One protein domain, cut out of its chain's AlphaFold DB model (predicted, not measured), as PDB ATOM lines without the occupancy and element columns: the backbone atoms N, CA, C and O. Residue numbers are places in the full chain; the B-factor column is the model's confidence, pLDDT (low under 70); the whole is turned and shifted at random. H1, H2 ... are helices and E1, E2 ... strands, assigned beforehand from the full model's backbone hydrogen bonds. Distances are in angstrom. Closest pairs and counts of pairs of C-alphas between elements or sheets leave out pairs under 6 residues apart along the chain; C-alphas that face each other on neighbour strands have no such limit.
ATOM      1  N   THR A   2     220.627 291.444 234.367       63.81
ATOM      2  CA  THR A   2     219.718 291.767 233.244       63.81
ATOM      3  C   THR A   2     218.862 293.016 233.490       63.81
ATOM      4  O   THR A   2     218.717 293.846 232.609       63.81
ATOM      5  N   ASP A   3     218.392 293.199 234.727       79.19
ATOM      6  CA  ASP A   3     217.571 294.351 235.127       79.19
ATOM      7  C   ASP A   3     218.304 295.702 235.007       79.19
ATOM      8  O   ASP A   3     217.716 296.703 234.630       79.19
ATOM      9  N   ARG A   4     219.628 295.713 235.237       87.62
ATOM     10  CA  ARG A   4     220.475 296.912 235.120       87.62
ATOM     11  C   ARG A   4     220.474 297.441 233.684       87.62
ATOM     12  O   ARG A   4     220.185 298.605 233.453       87.62
ATOM     13  N   TYR A   5     220.812 296.575 232.730       91.31
ATOM     14  CA  TYR A   5     220.923 296.967 231.326       91.31
ATOM     15  C   TYR A   5     219.560 297.264 230.709       91.31
ATOM     16  O   TYR A   5     219.461 298.173 229.897       91.31
ATOM     17  N   LEU A   6     218.509 296.546 231.124       93.56
ATOM     18  CA  LEU A   6     217.151 296.847 230.683       93.56
ATOM     19  C   LEU A   6     216.735 298.250 231.135       93.56
ATOM     20  O   LEU A   6     216.228 299.015 230.322       93.56
ATOM     21  N   SER A   7     216.994 298.606 232.399       92.31
ATOM     22  CA  SER A   7     216.742 299.963 232.888       92.31
ATOM     23  C   SER A   7     217.545 301.007 232.122       92.31
ATOM     24  O   SER A   7     216.943 301.978 231.690       92.31
ATOM     25  N   ALA A   8     218.840 300.778 231.871       92.81
ATOM     26  CA  ALA A   8     219.674 301.712 231.107       92.81
ATOM     27  C   ALA A   8     219.146 301.945 229.678       92.81
ATOM     28  O   ALA A   8     219.009 303.088 229.258       92.81
ATOM     29  N   VAL A   9     218.792 300.874 228.952       94.56
ATOM     30  CA  VAL A   9     218.225 300.969 227.592       94.56
ATOM     31  C   VAL A   9     216.900 301.725 227.593       94.56
ATOM     32  O   VAL A   9     216.692 302.592 226.749       94.56
ATOM     33  N   LEU A  10     216.009 301.417 228.538       94.75
ATOM     34  CA  LEU A  10     214.707 302.074 228.617       94.75
ATOM     35  C   LEU A  10     214.807 303.533 229.092       94.75
ATOM     36  O   LEU A  10     214.050 304.355 228.599       94.75
ATOM     37  N   GLU A  11     215.708 303.859 230.027       93.25
ATOM     38  CA  GLU A  11     215.950 305.234 230.501       93.25
ATOM     39  C   GLU A  11     216.524 306.112 229.389       93.25
ATOM     40  O   GLU A  11     216.008 307.201 229.150       93.25
ATOM     41  N   GLU A  12     217.534 305.623 228.663       92.94
ATOM     42  CA  GLU A  12     218.092 306.357 227.527       92.94
ATOM     43  C   GLU A  12     217.028 306.540 226.433       92.94
ATOM     44  O   GLU A  12     216.830 307.650 225.947       92.94
ATOM     45  N   ALA A  13     216.266 305.495 226.084       93.94
ATOM     46  CA  ALA A  13     215.198 305.611 225.087       93.94
ATOM     47  C   ALA A  13     214.093 306.595 225.509       93.94
ATOM     48  O   ALA A  13     213.604 307.368 224.685       93.94
ATOM     49  N   GLU A  14     213.715 306.606 226.788       93.25
ATOM     50  CA  GLU A  14     212.759 307.558 227.359       93.25
ATOM     51  C   GLU A  14     213.294 308.994 227.318       93.25
ATOM     52  O   GLU A  14     212.567 309.921 226.951       93.25
ATOM     53  N   GLN A  15     214.578 309.190 227.624       90.06
ATOM     54  CA  GLN A  15     215.231 310.489 227.532       90.06
ATOM     55  C   GLN A  15     215.256 311.006 226.090       90.06
ATOM     56  O   GLN A  15     214.946 312.182 225.873       90.06
ATOM     57  N   ILE A  16     215.563 310.137 225.119       89.94
ATOM     58  CA  ILE A  16     215.508 310.455 223.685       89.94
ATOM     59  C   ILE A  16     214.083 310.836 223.292       89.94
ATOM     60  O   ILE A  16     213.883 311.898 222.713       89.94
ATOM     61  N   ALA A  17     213.087 310.026 223.644       90.75
ATOM     62  CA  ALA A  17     211.691 310.300 223.311       90.75
ATOM     63  C   ALA A  17     211.184 311.615 223.925       90.75
ATOM     64  O   ALA A  17     210.417 312.336 223.294       90.75
ATOM     65  N   THR A  18     211.635 311.952 225.135       88.88
ATOM     66  CA  THR A  18     211.197 313.153 225.864       88.88
ATOM     67  C   THR A  18     211.835 314.434 225.332       88.88
ATOM     68  O   THR A  18     211.174 315.469 225.256       88.88
ATOM     69  N   HIS A  19     213.124 314.396 224.986       85.94
ATOM     70  CA  HIS A  19     213.881 315.596 224.603       85.94
ATOM     71  C   HIS A  19     214.081 315.727 223.091       85.94
ATOM     72  O   HIS A  19     214.366 316.814 222.595       85.94
ATOM     73  N   HIS A  20     213.915 314.631 222.354       84.19
ATOM     74  CA  HIS A  20     214.199 314.533 220.930       84.19
ATOM     75  C   HIS A  20     213.104 313.754 220.186       84.19
ATOM     76  O   HIS A  20     213.408 312.931 219.326       84.19
ATOM     77  N   GLU A  21     211.824 314.029 220.476       82.81
ATOM     78  CA  GLU A  21     210.674 313.346 219.851       82.81
ATOM     79  C   GLU A  21     210.712 313.358 218.309       82.81
ATOM     80  O   GLU A  21     210.227 312.449 217.632       82.81
ATOM     81  N   GLN A  22     211.348 314.378 217.729       80.44
ATOM     82  CA  GLN A  22     211.548 314.509 216.293       80.44
ATOM     83  C   GLN A  22     212.304 313.322 215.672       80.44
ATOM     84  O   GLN A  22     212.086 313.039 214.496       80.44
ATOM     85  N   VAL A  23     213.146 312.623 216.443       79.31
ATOM     86  CA  VAL A  23     213.985 311.497 215.994       79.31
ATOM     87  C   VAL A  23     213.162 310.337 215.440       79.31
ATOM     88  O   VAL A  23     213.584 309.665 214.507       79.31
ATOM     89  N   ALA A  24     211.974 310.107 215.993       82.50
ATOM     90  CA  ALA A  24     211.107 309.025 215.553       82.50
ATOM     91  C   ALA A  24     209.892 309.521 214.754       82.50
ATOM     92  O   ALA A  24     209.019 308.733 214.402       82.50
ATOM     93  N   GLN A  25     209.819 310.821 214.441       76.25
ATOM     94  CA  GLN A  25     208.636 311.450 213.842       76.25
ATOM     95  C   GLN A  25     208.274 310.890 212.456       76.25
ATOM     96  O   GLN A  25     207.114 310.959 212.050       76.25
ATOM     97  N   SER A  26     209.259 310.400 211.705       70.38
ATOM     98  CA  SER A  26     209.073 309.814 210.372       70.38
ATOM     99  C   SER A  26     208.922 308.291 210.388       70.38
ATOM    100  O   SER A  26     208.682 307.718 209.329       70.38
ATOM    101  N   SER A  27     209.066 307.652 211.554       78.94
ATOM    102  CA  SER A  27     208.963 306.203 211.711       78.94
ATOM    103  C   SER A  27     207.516 305.783 211.967       78.94
ATOM    104  O   SER A  27     206.815 306.396 212.773       78.94
ATOM    105  N   ASP A  28     207.093 304.688 211.337       79.38
ATOM    106  CA  ASP A  28     205.819 304.027 211.646       79.38
ATOM    107  C   ASP A  28     205.862 303.286 213.004       79.38
ATOM    108  O   ASP A  28     204.817 302.961 213.571       79.38
ATOM    109  N   HIS A  29     207.065 303.067 213.553       87.06
ATOM    110  CA  HIS A  29     207.329 302.368 214.815       87.06
ATOM    111  C   HIS A  29     208.239 303.212 215.725       87.06
ATOM    112  O   HIS A  29     209.446 302.954 215.819       87.06
ATOM    113  N   PRO A  30     207.707 304.260 216.382       90.19
ATOM    114  CA  PRO A  30     208.547 305.238 217.056       90.19
ATOM    115  C   PRO A  30     209.289 304.680 218.275       90.19
ATOM    116  O   PRO A  30     210.466 304.978 218.456       90.19
ATOM    117  N   GLU A  31     208.659 303.815 219.074       94.38
ATOM    118  CA  GLU A  31     209.314 303.142 220.202       94.38
ATOM    119  C   GLU A  31     210.480 302.262 219.745       94.38
ATOM    120  O   GLU A  31     211.516 302.213 220.410       94.38
ATOM    121  N   HIS A  32     210.330 301.601 218.593       94.69
ATOM    122  CA  HIS A  32     211.390 300.796 218.000       94.69
ATOM    123  C   HIS A  32     212.588 301.678 217.625       94.69
ATOM    124  O   HIS A  32     213.723 301.369 217.987       94.69
ATOM    125  N   GLU A  33     212.336 302.822 216.980       91.00
ATOM    126  CA  GLU A  33     213.390 303.763 216.597       91.00
ATOM    127  C   GLU A  33     214.091 304.357 217.831       91.00
ATOM    128  O   GLU A  33     215.316 304.315 217.901       91.00
ATOM    129  N   TYR A  34     213.370 304.791 218.873       93.75
ATOM    130  CA  TYR A  34     214.008 305.280 220.109       93.75
ATOM    131  C   TYR A  34     214.937 304.244 220.756       93.75
ATOM    132  O   TYR A  34     216.031 304.582 221.212       93.75
ATOM    133  N   LEU A  35     214.542 302.970 220.756       95.81
ATOM    134  CA  LEU A  35     215.359 301.883 221.294       95.81
ATOM    135  C   LEU A  35     216.602 301.593 220.440       95.81
ATOM    136  O   LEU A  35     217.668 301.342 221.005       95.81
ATOM    137  N   ARG A  36     216.518 301.674 219.102       93.38
ATOM    138  CA  ARG A  36     217.705 301.561 218.225       93.38
ATOM    139  C   ARG A  36     218.749 302.614 218.577       93.38
ATOM    140  O   ARG A  36     219.936 302.302 218.676       93.38
ATOM    141  N   TYR A  37     218.298 303.839 218.826       89.50
ATOM    142  CA  TYR A  37     219.176 304.961 219.152       89.50
ATOM    143  C   TYR A  37     219.748 304.824 220.553       89.50
ATOM    144  O   TYR A  37     220.934 305.083 220.745       89.50
ATOM    145  N   ALA A  38     218.946 304.370 221.516       92.88
ATOM    146  CA  ALA A  38     219.424 304.102 222.865       92.88
ATOM    147  C   ALA A  38     220.571 303.082 222.863       92.88
ATOM    148  O   ALA A  38     221.587 303.293 223.521       92.88
ATOM    149  N   VAL A  39     220.459 302.009 222.070       93.56
ATOM    150  CA  VAL A  39     221.539 301.020 221.906       93.56
ATOM    151  C   VAL A  39     222.798 301.658 221.327       93.56
ATOM    152  O   VAL A  39     223.888 301.405 221.840       93.56
ATOM    153  N   LEU A  40     222.659 302.485 220.286       89.81
ATOM    154  CA  LEU A  40     223.790 303.205 219.698       89.81
ATOM    155  C   LEU A  40     224.472 304.092 220.744       89.81
ATOM    156  O   LEU A  40     225.669 303.940 220.973       89.81
ATOM    157  N   ARG A  41     223.722 304.952 221.441       87.81
ATOM    158  CA  ARG A  41     224.290 305.883 222.428       87.81
ATOM    159  C   ARG A  41     224.939 305.174 223.611       87.81
ATOM    160  O   ARG A  41     226.019 305.571 224.037       87.81
ATOM    161  N   LEU A  42     224.315 304.113 224.121       91.00
ATOM    162  CA  LEU A  42     224.848 303.358 225.256       91.00
ATOM    163  C   LEU A  42     226.156 302.640 224.929       91.00
ATOM    164  O   LEU A  42     227.027 302.559 225.791       91.00
ATOM    165  N   LEU A  43     226.279 302.090 223.718       91.00
ATOM    166  CA  LEU A  43     227.461 301.326 223.318       91.00
ATOM    167  C   LEU A  43     228.590 302.201 222.760       91.00
ATOM    168  O   LEU A  43     229.739 301.777 222.821       91.00
ATOM    169  N   GLU A  44     228.289 303.389 222.232       86.94
ATOM    170  CA  GLU A  44     229.292 304.330 221.708       86.94
ATOM    171  C   GLU A  44     229.784 305.371 222.731       86.94
ATOM    172  O   GLU A  44     230.464 306.324 222.345       86.94
ATOM    173  N   ASP A  45     229.462 305.193 224.017       79.12
ATOM    174  CA  ASP A  45     229.780 306.134 225.104       79.12
ATOM    175  C   ASP A  45     229.231 307.554 224.868       79.12
ATOM    176  O   ASP A  45     229.889 308.570 225.100       79.12
ATOM    177  N   GLU A  46     228.005 307.639 224.350       69.69
ATOM    178  CA  GLU A  46     227.319 308.910 224.099       69.69
ATOM    179  C   GLU A  46     226.027 309.072 224.901       69.69
ATOM    180  O   GLU A  46     225.316 310.055 224.694       69.69
ATOM    181  N   ALA A  47     225.695 308.124 225.777       61.19
ATOM    182  CA  ALA A  47     224.546 308.218 226.673       61.19
ATOM    183  C   ALA A  47     224.768 309.315 227.728       61.19
ATOM    184  O   ALA A  47     225.848 309.421 228.317       61.19
ATOM    185  N   ASP A  48     223.751 310.144 227.954       61.62
ATOM    186  CA  ASP A  48     223.819 311.211 228.954       61.62
ATOM    187  C   ASP A  48     223.474 310.635 230.329       61.62
ATOM    188  O   ASP A  48     222.427 310.019 230.457       61.62
ATOM    189  N   ASP A  49     224.333 310.857 231.333       58.41
ATOM    190  CA  ASP A  49     224.142 310.620 232.783       58.41
ATOM    191  C   ASP A  49     222.969 309.681 233.155       58.41
ATOM    192  O   ASP A  49     222.031 310.054 233.866       58.41
ATOM    193  N   THR A  50     223.000 308.448 232.637       61.22
ATOM    194  CA  THR A  50     221.982 307.439 232.933       61.22
ATOM    195  C   THR A  50     222.093 307.070 234.405       61.22
ATOM    196  O   THR A  50     223.203 306.907 234.920       61.22
ATOM    197  N   SER A  51     220.966 306.841 235.091       62.69
ATOM    198  CA  SER A  51     220.991 306.492 236.525       62.69
ATOM    199  C   SER A  51     221.753 305.185 236.807       62.69
ATOM    200  O   SER A  51     222.150 304.882 237.936       62.69
ATOM    201  N   VAL A  52     221.988 304.424 235.740       68.06
ATOM    202  CA  VAL A  52     222.715 303.175 235.694       68.06
ATOM    203  C   VAL A  52     223.979 303.330 234.852       68.06
ATOM    204  O   VAL A  52     223.903 303.423 233.636       68.06
ATOM    205  N   GLU A  53     225.160 303.236 235.466       75.31
ATOM    206  CA  GLU A  53     226.406 303.163 234.690       75.31
ATOM    207  C   GLU A  53     226.380 301.932 233.764       75.31
ATOM    208  O   GLU A  53     225.982 300.841 234.181       75.31
ATOM    209  N   VAL A  54     226.844 302.053 232.529       80.19
ATOM    210  CA  VAL A  54     227.095 300.920 231.628       80.19
ATOM    211  C   VAL A  54     228.602 300.886 231.360       80.19
ATOM    212  O   VAL A  54     229.174 301.935 231.081       80.19
ATOM    213  N   PRO A  55     229.297 299.738 231.518       84.50
ATOM    214  CA  PRO A  55     230.739 299.688 231.284       84.50
ATOM    215  C   PRO A  55     231.081 300.072 229.845       84.50
ATOM    216  O   PRO A  55     230.605 299.425 228.915       84.50
ATOM    217  N   GLN A  56     231.934 301.078 229.682       83.75
ATOM    218  CA  GLN A  56     232.305 301.596 228.370       83.75
ATOM    219  C   GLN A  56     233.477 300.833 227.763       83.75
ATOM    220  O   GLN A  56     234.337 300.302 228.476       83.75
ATOM    221  N   ILE A  57     233.482 300.763 226.434       85.81
ATOM    222  CA  ILE A  57     234.564 300.171 225.653       85.81
ATOM    223  C   ILE A  57     234.966 301.161 224.577       85.81
ATOM    224  O   ILE A  57     234.219 301.411 223.630       85.81
ATOM    225  N   ASP A  58     236.183 301.673 224.711       84.88
ATOM    226  CA  ASP A  58     236.749 302.601 223.747       84.88
ATOM    227  C   ASP A  58     236.777 301.971 222.351       84.88
ATOM    228  O   ASP A  58     237.256 300.856 222.136       84.88
ATOM    229  N   GLY A  59     236.269 302.714 221.370       84.75
ATOM    230  CA  GLY A  59     236.273 302.276 219.982       84.75
ATOM    231  C   GLY A  59     235.176 301.274 219.621       84.75
ATOM    232  O   GLY A  59     235.286 300.645 218.570       84.75
ATOM    233  N   VAL A  60     234.114 301.138 220.416       89.25
ATOM    234  CA  VAL A  60     232.881 300.513 219.922       89.25
ATOM    235  C   VAL A  60     232.147 301.472 218.986       89.25
ATOM    236  O   VAL A  60     232.065 302.669 219.248       89.25
ATOM    237  N   THR A  61     231.649 300.941 217.870       87.44
ATOM    238  CA  THR A  61     230.697 301.637 216.994       87.44
ATOM    239  C   THR A  61     229.510 300.737 216.682       87.44
ATOM    240  O   THR A  61     229.650 299.513 216.580       87.44
ATOM    241  N   VAL A  62     228.335 301.338 216.538       88.44
ATOM    242  CA  VAL A  62     227.076 300.661 216.251       88.44
ATOM    243  C   VAL A  62     226.510 301.207 214.953       88.44
ATOM    244  O   VAL A  62     226.305 302.405 214.785       88.44
ATOM    245  N   GLY A  63     226.210 300.292 214.042       85.06
ATOM    246  CA  GLY A  63     225.332 300.556 212.922       85.06
ATOM    247  C   GLY A  63     224.066 299.727 212.999       85.06
ATOM    248  O   GLY A  63     224.071 298.625 213.555       85.06
ATOM    249  N   TYR A  64     222.983 300.234 212.428       88.81
ATOM    250  CA  TYR A  64     221.738 299.488 212.325       88.81
ATOM    251  C   TYR A  64     220.973 299.830 211.046       88.81
ATOM    252  O   TYR A  64     221.136 300.902 210.477       88.81
ATOM    253  N   GLY A  65     220.133 298.904 210.596       84.06
ATOM    254  CA  GLY A  65     219.252 299.061 209.434       84.06
ATOM    255  C   GLY A  65     218.230 297.935 209.394       84.06
ATOM    256  O   GLY A  65     218.269 297.049 210.249       84.06
ATOM    257  N   GLU A  66     217.301 297.976 208.445       87.25
ATOM    258  CA  GLU A  66     216.378 296.856 208.236       87.25
ATOM    259  C   GLU A  66     217.124 295.677 207.586       87.25
ATOM    260  O   GLU A  66     217.886 295.847 206.632       87.25
ATOM    261  N   ASP A  67     216.954 294.480 208.142       91.19
ATOM    262  CA  ASP A  67     217.751 293.299 207.807       91.19
ATOM    263  C   ASP A  67     217.600 292.890 206.339       91.19
ATOM    264  O   ASP A  67     218.597 292.655 205.646       91.19
ATOM    265  N   LYS A  68     216.366 292.849 205.834       87.44
ATOM    266  CA  LYS A  68     216.106 292.499 204.440       87.44
ATOM    267  C   LYS A  68     216.644 293.555 203.473       87.44
ATOM    268  O   LYS A  68     217.216 293.187 202.449       87.44
ATOM    269  N   ALA A  69     216.528 294.838 203.791       81.75
ATOM    270  CA  ALA A  69     217.048 295.934 202.982       81.75
ATOM    271  C   ALA A  69     218.583 295.930 202.925       81.75
ATOM    272  O   ALA A  69     219.160 296.124 201.850       81.75
ATOM    273  N   MET A  70     219.248 295.660 204.054       83.88
ATOM    274  CA  MET A  70     220.699 295.459 204.095       83.88
ATOM    275  C   MET A  70     221.118 294.252 203.247       83.88
ATOM    276  O   MET A  70     222.072 294.360 202.479       83.88
ATOM    277  N   TYR A  71     220.393 293.131 203.340       86.25
ATOM    278  CA  TYR A  71     220.645 291.948 202.511       86.25
ATOM    279  C   TYR A  71     220.518 292.274 201.022       86.25
ATOM    280  O   TYR A  71     221.468 292.082 200.278       86.25
ATOM    281  N   GLU A  72     219.394 292.846 200.582       82.88
ATOM    282  CA  GLU A  72     219.152 293.169 199.165       82.88
ATOM    283  C   GLU A  72     220.183 294.149 198.575       82.88
ATOM    284  O   GLU A  72     220.277 294.304 197.355       82.88
ATOM    285  N   SER A  73     220.936 294.833 199.435       74.31
ATOM    286  CA  SER A  73     221.941 295.818 199.048       74.31
ATOM    287  C   SER A  73     223.365 295.271 199.025       74.31
ATOM    288  O   SER A  73     224.181 295.799 198.269       74.31
ATOM    289  N   TRP A  74     223.662 294.269 199.855       78.75
ATOM    290  CA  TRP A  74     225.020 293.797 200.143       78.75
ATOM    291  C   TRP A  74     225.164 292.268 200.068       78.75
ATOM    292  O   TRP A  74     226.177 291.737 200.526       78.75
ATOM    293  N   ASP A  75     224.167 291.534 199.568       77.38
ATOM    294  CA  ASP A  75     224.207 290.066 199.515       77.38
ATOM    295  C   ASP A  75     225.365 289.536 198.667       77.38
ATOM    296  O   ASP A  75     226.034 288.586 199.067       77.38
ATOM    297  N   ASP A  76     225.668 290.213 197.564       80.44
ATOM    298  CA  ASP A  76     226.798 289.887 196.692       80.44
ATOM    299  C   ASP A  76     228.173 290.306 197.265       80.44
ATOM    300  O   ASP A  76     229.212 289.891 196.741       80.44
ATOM    301  N   ASP A  77     228.213 291.127 198.322       80.62
ATOM    302  CA  ASP A  77     229.461 291.687 198.862       80.62
ATOM    303  C   ASP A  77     230.097 290.806 199.955       80.62
ATOM    304  O   ASP A  77     231.303 290.915 200.206       80.62
ATOM    305  N   ILE A  78     229.313 289.954 200.633       80.88
ATOM    306  CA  ILE A  78     229.762 289.162 201.794       80.88
ATOM    307  C   ILE A  78     229.063 287.801 201.932       80.88
ATOM    308  O   ILE A  78     227.871 287.651 201.702       80.88
ATOM    309  N   GLU A  79     229.795 286.809 202.442       80.25
ATOM    310  CA  GLU A  79     229.305 285.422 202.547       80.25
ATOM    311  C   GLU A  79     228.462 285.146 203.807       80.25
ATOM    312  O   GLU A  79     227.786 284.124 203.912       80.25
ATOM    313  N   TRP A  80     228.478 286.028 204.810       83.44
ATOM    314  CA  TRP A  80     227.830 285.727 206.091       83.44
ATOM    315  C   TRP A  80     226.296 285.743 206.047       83.44
ATOM    316  O   TRP A  80     225.660 285.205 206.959       83.44
ATOM    317  N   TRP A  81     225.689 286.266 204.979       85.12
ATOM    318  CA  TRP A  81     224.249 286.147 204.724       85.12
ATOM    319  C   TRP A  81     223.783 284.703 204.533       85.12
ATOM    320  O   TRP A  81     222.627 284.382 204.800       85.12
ATOM    321  N   GLU A  82     224.682 283.799 204.142       80.44
ATOM    322  CA  GLU A  82     224.364 282.377 203.996       80.44
ATOM    323  C   GLU A  82     224.094 281.694 205.346       80.44
ATOM    324  O   GLU A  82     223.478 280.630 205.400       80.44
ATOM    325  N   THR A  83     224.536 282.303 206.456       80.38
ATOM    326  CA  THR A  83     224.385 281.720 207.799       80.38
ATOM    327  C   THR A  83     222.951 281.842 208.315       80.38
ATOM    328  O   THR A  83     222.424 280.903 208.913       80.38
ATOM    329  N   VAL A  84     222.320 282.999 208.101       83.44
ATOM    330  CA  VAL A  84     220.947 283.295 208.527       83.44
ATOM    331  C   VAL A  84     220.260 284.071 207.415       83.44
ATOM    332  O   VAL A  84     220.699 285.165 207.068       83.44
ATOM    333  N   SER A  85     219.173 283.508 206.884       87.38
ATOM    334  CA  SER A  85     218.370 284.158 205.847       87.38
ATOM    335  C   SER A  85     217.793 285.491 206.336       87.38
ATOM    336  O   SER A  85     217.396 285.568 207.505       87.38
ATOM    337  N   PRO A  86     217.680 286.496 205.448       90.25
ATOM    338  CA  PRO A  86     217.140 287.801 205.804       90.25
ATOM    339  C   PRO A  86     215.717 287.686 206.357       90.25
ATOM    340  O   PRO A  86     214.889 286.927 205.845       90.25
ATOM    341  N   GLN A  87     215.450 288.446 207.407       91.69
ATOM    342  CA  GLN A  87     214.167 288.590 208.075       91.69
ATOM    343  C   GLN A  87     213.575 289.948 207.699       91.69
ATOM    344  O   GLN A  87     214.269 290.954 207.738       91.69
ATOM    345  N   ALA A  88     212.296 289.977 207.330       87.81
ATOM    346  CA  ALA A  88     211.571 291.242 207.223       87.81
ATOM    347  C   ALA A  88     211.200 291.748 208.625       87.81
ATOM    348  O   ALA A  88     211.112 290.938 209.551       87.81
ATOM    349  N   GLU A  89     210.939 293.053 208.757       89.88
ATOM    350  CA  GLU A  89     210.473 293.669 210.018       89.88
ATOM    351  C   GLU A  89     211.455 293.390 211.173       89.88
ATOM    352  O   GLU A  89     211.078 293.126 212.315       89.88
ATOM    353  N   CYS A  90     212.750 293.358 210.850       93.81
ATOM    354  CA  CYS A  90     213.825 293.141 211.804       93.81
ATOM    355  C   CYS A  90     214.903 294.199 211.613       93.81
ATOM    356  O   CYS A  90     215.444 294.365 210.522       93.81
ATOM    357  N   THR A  91     215.304 294.838 212.704       94.25
ATOM    358  CA  THR A  91     216.547 295.598 212.737       94.25
ATOM    359  C   THR A  91     217.728 294.633 212.788       94.25
ATOM    360  O   THR A  91     217.844 293.831 213.721       94.25
ATOM    361  N   ARG A  92     218.663 294.755 211.841       93.56
ATOM    362  CA  ARG A  92     220.016 294.215 211.981       93.56
ATOM    363  C   ARG A  92     220.914 295.261 212.619       93.56
ATOM    364  O   ARG A  92     221.162 296.309 212.033       93.56
ATOM    365  N   PHE A  93     221.460 294.941 213.785       93.81
ATOM    366  CA  PHE A  93     222.557 295.689 214.389       93.81
ATOM    367  C   PHE A  93     223.891 295.091 213.958       93.81
ATOM    368  O   PHE A  93     224.104 293.884 214.088       93.81
ATOM    369  N   ARG A  94     224.805 295.946 213.508       92.12
ATOM    370  CA  ARG A  94     226.216 295.651 213.258       92.12
ATOM    371  C   ARG A  94     227.031 296.380 214.319       92.12
ATOM    372  O   ARG A  94     227.086 297.606 214.314       92.12
ATOM    373  N   VAL A  95     227.630 295.644 215.249       93.12
ATOM    374  CA  VAL A  95     228.446 296.229 216.321       93.12
ATOM    375  C   VAL A  95     229.907 295.896 216.072       93.12
ATOM    376  O   VAL A  95     230.275 294.721 215.973       93.12
ATOM    377  N   PHE A  96     230.735 296.930 215.994       91.94
ATOM    378  CA  PHE A  96     232.170 296.830 215.766       91.94
ATOM    379  C   PHE A  96     232.912 297.123 217.059       91.94
ATOM    380  O   PHE A  96     232.530 298.016 217.809       91.94
ATOM    381  N   TYR A  97     233.973 296.371 217.322       93.00
ATOM    382  CA  TYR A  97     234.763 296.500 218.542       93.00
ATOM    383  C   TYR A  97     236.248 296.213 218.264       93.00
ATOM    384  O   TYR A  97     236.564 295.566 217.256       93.00
ATOM    385  N   PRO A  98     237.171 296.709 219.113       92.19
ATOM    386  CA  PRO A  98     238.608 296.506 218.927       92.19
ATOM    387  C   PRO A  98     238.997 295.027 218.800       92.19
ATOM    388  O   PRO A  98     238.381 294.151 219.411       92.19
ATOM    389  N   ASP A  99     240.028 294.740 218.009       92.12
ATOM    390  CA  ASP A  99     240.512 293.377 217.763       92.12
ATOM    391  C   ASP A  99     241.293 292.757 218.923       92.12
ATOM    392  O   ASP A  99     241.444 291.537 218.965       92.12
ATOM    393  N   GLU A 100     241.692 293.561 219.911       92.38
ATOM    394  CA  GLU A 100     242.232 293.085 221.189       92.38
ATOM    395  C   GLU A 100     241.238 292.227 221.993       92.38
ATOM    396  O   GLU A 100     241.644 291.485 222.891       92.38
ATOM    397  N   TYR A 101     239.943 292.281 221.666       91.50
ATOM    398  CA  TYR A 101     238.930 291.421 222.265       91.50
ATOM    399  C   TYR A 101     238.759 290.116 221.469       91.50
ATOM    400  O   TYR A 101     238.110 290.071 220.421       91.50
ATOM    401  N   ASP A 102     239.247 289.009 222.038       88.31
ATOM    402  CA  ASP A 102     239.122 287.657 221.459       88.31
ATOM    403  C   ASP A 102     237.664 287.164 221.330       88.31
ATOM    404  O   ASP A 102     237.350 286.265 220.542       88.31
ATOM    405  N   ALA A 103     236.753 287.738 222.116       94.12
ATOM    406  CA  ALA A 103     235.332 287.417 222.130       94.12
ATOM    407  C   ALA A 103     234.494 288.692 222.227       94.12
ATOM    408  O   ALA A 103     234.975 289.714 222.710       94.12
ATOM    409  N   VAL A 104     233.221 288.604 221.823       96.81
ATOM    410  CA  VAL A 104     232.276 289.724 221.918       96.81
ATOM    411  C   VAL A 104     232.245 290.244 223.359       96.81
ATOM    412  O   VAL A 104     231.915 289.468 224.267       96.81
ATOM    413  N   PRO A 105     232.568 291.527 223.584       95.88
ATOM    414  CA  PRO A 105     232.540 292.097 224.912       95.88
ATOM    415  C   PRO A 105     231.193 291.933 225.613       95.88
ATOM    416  O   PRO A 105     230.123 292.053 225.013       95.88
ATOM    417  N   ARG A 106     231.249 291.679 226.922       94.31
ATOM    418  CA  ARG A 106     230.067 291.329 227.714       94.31
ATOM    419  C   ARG A 106     228.997 292.421 227.721       94.31
ATOM    420  O   ARG A 106     227.823 292.081 227.684       94.31
ATOM    421  N   VAL A 107     229.391 293.695 227.742       93.56
ATOM    422  CA  VAL A 107     228.439 294.815 227.701       93.56
ATOM    423  C   VAL A 107     227.574 294.778 226.440       93.56
ATOM    424  O   VAL A 107     226.360 294.895 226.545       93.56
ATOM    425  N   ILE A 108     228.170 294.495 225.276       96.00
ATOM    426  CA  ILE A 108     227.439 294.352 224.011       96.00
ATOM    427  C   ILE A 108     226.450 293.190 224.130       96.00
ATOM    428  O   ILE A 108     225.278 293.341 223.813       96.00
ATOM    429  N   VAL A 109     226.893 292.034 224.635       96.44
ATOM    430  CA  VAL A 109     226.010 290.868 224.816       96.44
ATOM    431  C   VAL A 109     224.838 291.189 225.745       96.44
ATOM    432  O   VAL A 109     223.704 290.841 225.429       96.44
ATOM    433  N   ASP A 110     225.099 291.842 226.876       95.50
ATOM    434  CA  ASP A 110     224.082 292.133 227.882       95.50
ATOM    435  C   ASP A 110     223.070 293.191 227.380       95.50
ATOM    436  O   ASP A 110     221.869 292.995 227.568       95.50
ATOM    437  N   VAL A 111     223.519 294.253 226.690       95.69
ATOM    438  CA  VAL A 111     222.646 295.279 226.070       95.69
ATOM    439  C   VAL A 111     221.765 294.669 224.977       95.69
ATOM    440  O   VAL A 111     220.550 294.860 224.971       95.69
ATOM    441  N   MET A 112     222.341 293.864 224.085       97.56
ATOM    442  CA  MET A 112     221.568 293.233 223.012       97.56
ATOM    443  C   MET A 112     220.580 292.191 223.554       97.56
ATOM    444  O   MET A 112     219.459 292.075 223.061       97.56
ATOM    445  N   ALA A 113     220.951 291.469 224.617       95.94
ATOM    446  CA  ALA A 113     220.077 290.481 225.239       95.94
ATOM    447  C   ALA A 113     218.840 291.105 225.908       95.94
ATOM    448  O   ALA A 113     217.767 290.506 225.838       95.94
ATOM    449  N   VAL A 114     218.953 292.282 226.541       95.62
ATOM    450  CA  VAL A 114     217.786 292.948 227.162       95.62
ATOM    451  C   VAL A 114     216.819 293.527 226.140       95.62
ATOM    452  O   VAL A 114     215.619 293.576 226.403       95.62
ATOM    453  N   LEU A 115     217.324 293.886 224.960       95.75
ATOM    454  CA  LEU A 115     216.495 294.257 223.821       95.75
ATOM    455  C   LEU A 115     215.696 293.053 223.284       95.75
ATOM    456  O   LEU A 115     214.656 293.226 222.658       95.75
ATOM    457  N   GLY A 116     216.154 291.828 223.566       96.00
ATOM    458  CA  GLY A 116     215.640 290.594 222.970       96.00
ATOM    459  C   GLY A 116     216.262 290.279 221.611       96.00
ATOM    460  O   GLY A 116     215.762 289.419 220.886       96.00
ATOM    461  N   ALA A 117     217.352 290.961 221.260       97.62
ATOM    462  CA  ALA A 117     218.062 290.727 220.020       97.62
ATOM    463  C   ALA A 117     218.901 289.444 220.112       97.62
ATOM    464  O   ALA A 117     219.588 289.198 221.110       97.62
ATOM    465  N   TRP A 118     218.892 288.621 219.063       96.19
ATOM    466  CA  TRP A 118     219.699 287.399 219.019       96.19
ATOM    467  C   TRP A 118     220.882 287.550 218.071       96.19
ATOM    468  O   TRP A 118     220.788 288.160 217.008       96.19
ATOM    469  N   ARG A 119     222.019 286.966 218.456       96.69
ATOM    470  CA  ARG A 119     223.237 287.004 217.645       96.69
ATOM    471  C   ARG A 119     223.098 286.084 216.436       96.69
ATOM    472  O   ARG A 119     222.845 284.893 216.610       96.69
ATOM    473  N   VAL A 120     223.357 286.612 215.244       95.38
ATOM    474  CA  VAL A 120     223.315 285.846 213.984       95.38
ATOM    475  C   VAL A 120     224.686 285.598 213.379       95.38
ATOM    476  O   VAL A 120     224.875 284.602 212.687       95.38
ATOM    477  N   TRP A 121     225.665 286.453 213.676       94.69
ATOM    478  CA  TRP A 121     227.011 286.308 213.135       94.69
ATOM    479  C   TRP A 121     228.060 286.999 214.012       94.69
ATOM    480  O   TRP A 121     227.752 287.922 214.764       94.69
ATOM    481  N   THR A 122     229.310 286.537 213.942       94.00
ATOM    482  CA  THR A 122     230.474 287.253 214.480       94.00
ATOM    483  C   THR A 122     231.739 286.861 213.725       94.00
ATOM    484  O   THR A 122     231.913 285.699 213.355       94.00
ATOM    485  N   GLY A 123     232.635 287.821 213.523       91.56
ATOM    486  CA  GLY A 123     233.869 287.605 212.785       91.56
ATOM    487  C   GLY A 123     234.764 288.834 212.776       91.56
ATOM    488  O   GLY A 123     234.618 289.744 213.591       91.56
ATOM    489  N   SER A 124     235.726 288.836 211.860       90.25
ATOM    490  CA  SER A 124     236.475 290.046 211.524       90.25
ATOM    491  C   SER A 124     235.599 290.949 210.664       90.25
ATOM    492  O   SER A 124     234.893 290.443 209.792       90.25
ATOM    493  N   ALA A 125     235.652 292.257 210.904       86.94
ATOM    494  CA  ALA A 125     234.828 293.215 210.185       86.94
ATOM    495  C   ALA A 125     235.099 293.149 208.676       86.94
ATOM    496  O   ALA A 125     236.251 293.213 208.229       86.94
ATOM    497  N   ALA A 126     234.032 293.008 207.892       76.75
ATOM    498  CA  ALA A 126     234.121 293.046 206.439       76.75
ATOM    499  C   ALA A 126     234.091 294.500 205.953       76.75
ATOM    500  O   ALA A 126     233.315 295.311 206.457       76.75
ATOM    501  N   ALA A 127     234.892 294.816 204.932       73.25
ATOM    502  CA  ALA A 127     234.816 296.098 204.230       73.25
ATOM    503  C   ALA A 127     233.618 296.080 203.266       73.25
ATOM    504  O   ALA A 127     233.791 295.961 202.055       73.25
ATOM    505  N   CYS A 128     232.413 296.108 203.831       68.50
ATOM    506  CA  CYS A 128     231.158 295.992 203.107       68.50
ATOM    507  C   CYS A 128     230.163 297.066 203.548       68.50
ATOM    508  O   CYS A 128     229.983 297.332 204.747       68.50
ATOM    509  N   GLY A 129     229.508 297.646 202.542       63.94
ATOM    510  CA  GLY A 129     228.725 298.857 202.675       63.94
ATOM    511  C   GLY A 129     229.601 300.038 203.075       63.94
ATOM    512  O   GLY A 129     230.793 300.121 202.776       63.94
ATOM    513  N   SER A 130     228.966 300.925 203.813       57.19
ATOM    514  CA  SER A 130     229.513 302.083 204.503       57.19
ATOM    515  C   SER A 130     230.764 301.910 205.359       57.19
ATOM    516  O   SER A 130     231.568 302.833 205.492       57.19
ATOM    517  N   TYR A 131     230.905 300.741 205.968       60.81
ATOM    518  CA  TYR A 131     231.709 300.567 207.165       60.81
ATOM    519  C   TYR A 131     233.152 300.209 206.779       60.81
ATOM    520  O   TYR A 131     233.434 299.065 206.413       60.81
ATOM    521  N   ASP A 132     234.096 301.156 206.863       58.00
ATOM    522  CA  ASP A 132     235.534 300.843 206.772       58.00
ATOM    523  C   ASP A 132     236.117 300.667 208.177       58.00
ATOM    524  O   ASP A 132     236.718 301.563 208.772       58.00
ATOM    525  N   HIS A 133     235.886 299.479 208.723       68.75
ATOM    526  CA  HIS A 133     236.366 299.060 210.034       68.75
ATOM    527  C   HIS A 133     237.374 297.914 209.912       68.75
ATOM    528  O   HIS A 133     237.393 297.007 210.743       68.75
ATOM    529  N   ARG A 134     238.209 297.922 208.860       66.38
ATOM    530  CA  ARG A 134     239.316 296.958 208.747       66.38
ATOM    531  C   ARG A 134     240.132 296.980 210.044       66.38
ATOM    532  O   ARG A 134     240.297 298.035 210.644       66.38
ATOM    533  N   GLU A 135     240.606 295.808 210.464       81.38
ATOM    534  CA  GLU A 135     241.324 295.610 211.741       81.38
ATOM    535  C   GLU A 135     240.428 295.669 212.994       81.38
ATOM    536  O   GLU A 135     240.929 295.658 214.111       81.38
ATOM    537  N   ARG A 136     239.096 295.659 212.841       89.56
ATOM    538  CA  ARG A 136     238.149 295.459 213.948       89.56
ATOM    539  C   ARG A 136     237.465 294.102 213.893       89.56
ATOM    540  O   ARG A 136     237.433 293.408 212.871       89.56
ATOM    541  N   ARG A 137     236.865 293.737 215.019       93.19
ATOM    542  CA  ARG A 137     235.937 292.616 215.143       93.19
ATOM    543  C   ARG A 137     234.511 293.126 215.003       93.19
ATOM    544  O   ARG A 137     234.221 294.283 215.291       93.19
ATOM    545  N   GLU A 138     233.627 292.250 214.555       92.75
ATOM    546  CA  GLU A 138     232.238 292.582 214.271       92.75
ATOM    547  C   GLU A 138     231.303 291.481 214.791       92.75
ATOM    548  O   GLU A 138     231.633 290.286 214.813       92.75
ATOM    549  N   VAL A 139     230.127 291.889 215.263       95.25
ATOM    550  CA  VAL A 139     229.041 291.002 215.685       95.25
ATOM    551  C   VAL A 139     227.707 291.542 215.193       95.25
ATOM    552  O   VAL A 139     227.463 292.746 215.218       95.25
ATOM    553  N   HIS A 140     226.853 290.640 214.713       95.12
ATOM    554  CA  HIS A 140     225.542 290.974 214.174       95.12
ATOM    555  C   HIS A 140     224.447 290.432 215.070       95.12
ATOM    556  O   HIS A 140     224.507 289.269 215.492       95.12
ATOM    557  N   TYR A 141     223.424 291.246 215.289       97.44
ATOM    558  CA  TYR A 141     222.214 290.854 215.994       97.44
ATOM    559  C   TYR A 141     220.984 291.206 215.172       97.44
ATOM    560  O   TYR A 141     220.980 292.229 214.495       97.44
ATOM    561  N   LEU A 142     219.946 290.383 215.279       97.31
ATOM    562  CA  LEU A 142     218.624 290.700 214.756       97.31
ATOM    563  C   LEU A 142     217.673 290.993 215.906       97.31
ATOM    564  O   LEU A 142     217.680 290.284 216.915       97.31
ATOM    565  N   TRP A 143     216.867 292.034 215.735       97.62
ATOM    566  CA  TRP A 143     215.846 292.456 216.677       97.62
ATOM    567  C   TRP A 143     214.529 292.725 215.933       97.62
ATOM    568  O   TRP A 143     214.517 293.591 215.060       97.62
ATOM    569  N   PRO A 144     213.445 291.986 216.223       96.06
ATOM    570  CA  PRO A 144     212.196 292.101 215.486       96.06
ATOM    571  C   PRO A 144     211.386 293.305 215.963       96.06
ATOM    572  O   PRO A 144     211.380 293.619 217.155       96.06
ATOM    573  N   GLU A 145     210.665 293.929 215.040       93.12
ATOM    574  CA  GLU A 145     209.617 294.899 215.358       93.12
ATOM    575  C   GLU A 145     208.490 294.232 216.168       93.12
ATOM    576  O   GLU A 145     208.198 293.038 216.025       93.12
ATOM    577  N   GLY A 146     207.858 294.990 217.066       93.06
ATOM    578  CA  GLY A 146     206.809 294.487 217.952       93.06
ATOM    579  C   GLY A 146     207.332 293.650 219.123       93.06
ATOM    580  O   GLY A 146     206.559 292.924 219.763       93.06
ATOM    581  N   HIS A 147     208.631 293.713 219.430       96.00
ATOM    582  CA  HIS A 147     209.188 293.000 220.577       96.00
ATOM    583  C   HIS A 147     208.624 293.567 221.901       96.00
ATOM    584  O   HIS A 147     208.498 294.783 222.036       96.00
ATOM    585  N   PRO A 148     208.344 292.749 222.943       96.25
ATOM    586  CA  PRO A 148     207.722 293.224 224.189       96.25
ATOM    587  C   PRO A 148     208.427 294.384 224.909       96.25
ATOM    588  O   PRO A 148     207.789 295.092 225.685       96.25
ATOM    589  N   VAL A 149     209.725 294.586 224.666       96.00
ATOM    590  CA  VAL A 149     210.486 295.728 225.203       96.00
ATOM    591  C   VAL A 149     209.956 297.076 224.691       96.00
ATOM    592  O   VAL A 149     209.957 298.042 225.448       96.00
ATOM    593  N   GLU A 150     209.412 297.131 223.472       96.19
ATOM    594  CA  GLU A 150     208.747 298.323 222.925       96.19
ATOM    595  C   GLU A 150     207.519 298.682 223.762       96.19
ATOM    596  O   GLU A 150     207.324 299.836 224.129       96.19
ATOM    597  N   GLY A 151     206.738 297.676 224.170       95.06
ATOM    598  CA  GLY A 151     205.607 297.867 225.075       95.06
ATOM    599  C   GLY A 151     206.026 298.354 226.465       95.06
ATOM    600  O   GLY A 151     205.299 299.123 227.090       95.06
ATOM    601  N   LEU A 152     207.204 297.948 226.960       95.38
ATOM    602  CA  LEU A 152     207.744 298.476 228.217       95.38
ATOM    603  C   LEU A 152     208.086 299.964 228.100       95.38
ATOM    604  O   LEU A 152     207.758 300.718 229.016       95.38
ATOM    605  N   LEU A 153     208.694 300.385 226.986       95.62
ATOM    606  CA  LEU A 153     208.959 301.798 226.716       95.62
ATOM    607  C   LEU A 153     207.653 302.585 226.557       95.62
ATOM    608  O   LEU A 153     207.479 303.601 227.222       95.62
ATOM    609  N   ALA A 154     206.705 302.084 225.760       94.06
ATOM    610  CA  ALA A 154     205.402 302.719 225.567       94.06
ATOM    611  C   ALA A 154     204.678 302.963 226.903       94.06
ATOM    612  O   ALA A 154     204.140 304.044 227.129       94.06
ATOM    613  N   ASN A 155     204.714 301.989 227.821       93.75
ATOM    614  CA  ASN A 155     204.138 302.147 229.157       93.75
ATOM    615  C   ASN A 155     204.843 303.243 229.971       93.75
ATOM    616  O   ASN A 155     204.167 304.011 230.649       93.75
TER     617      ASN A 155
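Overview. This is residues 2 to 155 of the 271 residues of the protein "SWIM-type domain-containing protein" of Halobellus sp. MBLA0160 (UniProt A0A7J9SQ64). A twisted sheet of four strands has two helices, H3 and H6, side by side over one face, and the long helix H1 crosses over both on their side away from the sheet. H2 and H7 pack near one end of this helical layer, at H3, while the short H4 is on the sheet's opposite face and H5, four residues, only grazes the sheet. The printed part has 154 residues with seven named helices and four named strands, in the order H1 H2 H3 E1 H4 H5 E2 H6 E3 E4 H7. The sheet's order is E1, E2, E4, E3, antiparallel throughout, and the class is mixed, helices and strands. The whole is compact, with a radius of gyration of the C-alphas of 15.0 A and spans of 40 by 34 by 24 A.

Along the chain. In the sheet, E1 is residues 61 to 66, 17.5 A long, E2 90 to 98, 26.0 A, E4 136 to 144, 26.2 A, and E3 118 to 124, 18.6 A. E2 begins at C-alpha 90 (213.825, 293.141, 211.804). The longer helices are H1, residues 2 to 19, 26.0 A, H3, 30 to 43, 20.3 A, and H6, 106 to 115, 14.4 A. H1 begins at C-alpha 2 (219.718, 291.767, 233.244). H2 is residues 21 to 24, H4 67 to 74, H5 79 to 82, and H7 148 to 155, ending at C-alpha 155 (204.138, 302.147, 229.157).

Arrangement. E1 and E2 have N 63 and O 94 within hydrogen-bond range at 2.8 A. E2 and E4 have N 93 and O 141 at 2.8 A. E3 and E4, a hairpin, have N 120 and O 140 at 2.9 A. E2, H6 and E3 form a split strand-helix-strand unit, two strands running the same way with E4 between them, and its crossover is right-handed. H3, over E1 and E2 at a height of 9.8 A, and H6, over E4 at 9.4 A, are on the same face. They touch at a shallow tilt of 9 degrees, opposite ways, closest at the C-alphas of Leu 43 and Ile 108, 7.0 A. H1 touches H3 at a steep tilt of 64 degrees, closest at the C-alphas of Ala 13 and Ala 38, 5.0 A. With residues 2 to 9 alone H1 touches H6, closest at the C-alphas of Leu 6 and Val 114, 5.3 A. H7 touches H3, closest at the C-alphas of Glu 31 and Glu 150, 5.6 A, and H2 touches H3 at those of Ala 24 and Pro 30, 4.8 A. H4 is on the opposite face from H3, and H5 only grazes the sheet with residues 80 to 81. In H1, H3, H4, H6 and H7 every O i to N i+4 pair is within hydrogen-bond range; H2 and H5 are too short for one.

Size, cuts and confidence. The C-alphas farthest apart, of Ser 51 and Asp 76, are 43.5 A apart. The printed part has no cut. The links H3 to E1 and E3 to E4 are long. Confidence is under 70 at residue 2, residues 46 to 52 and residues 128 to 134.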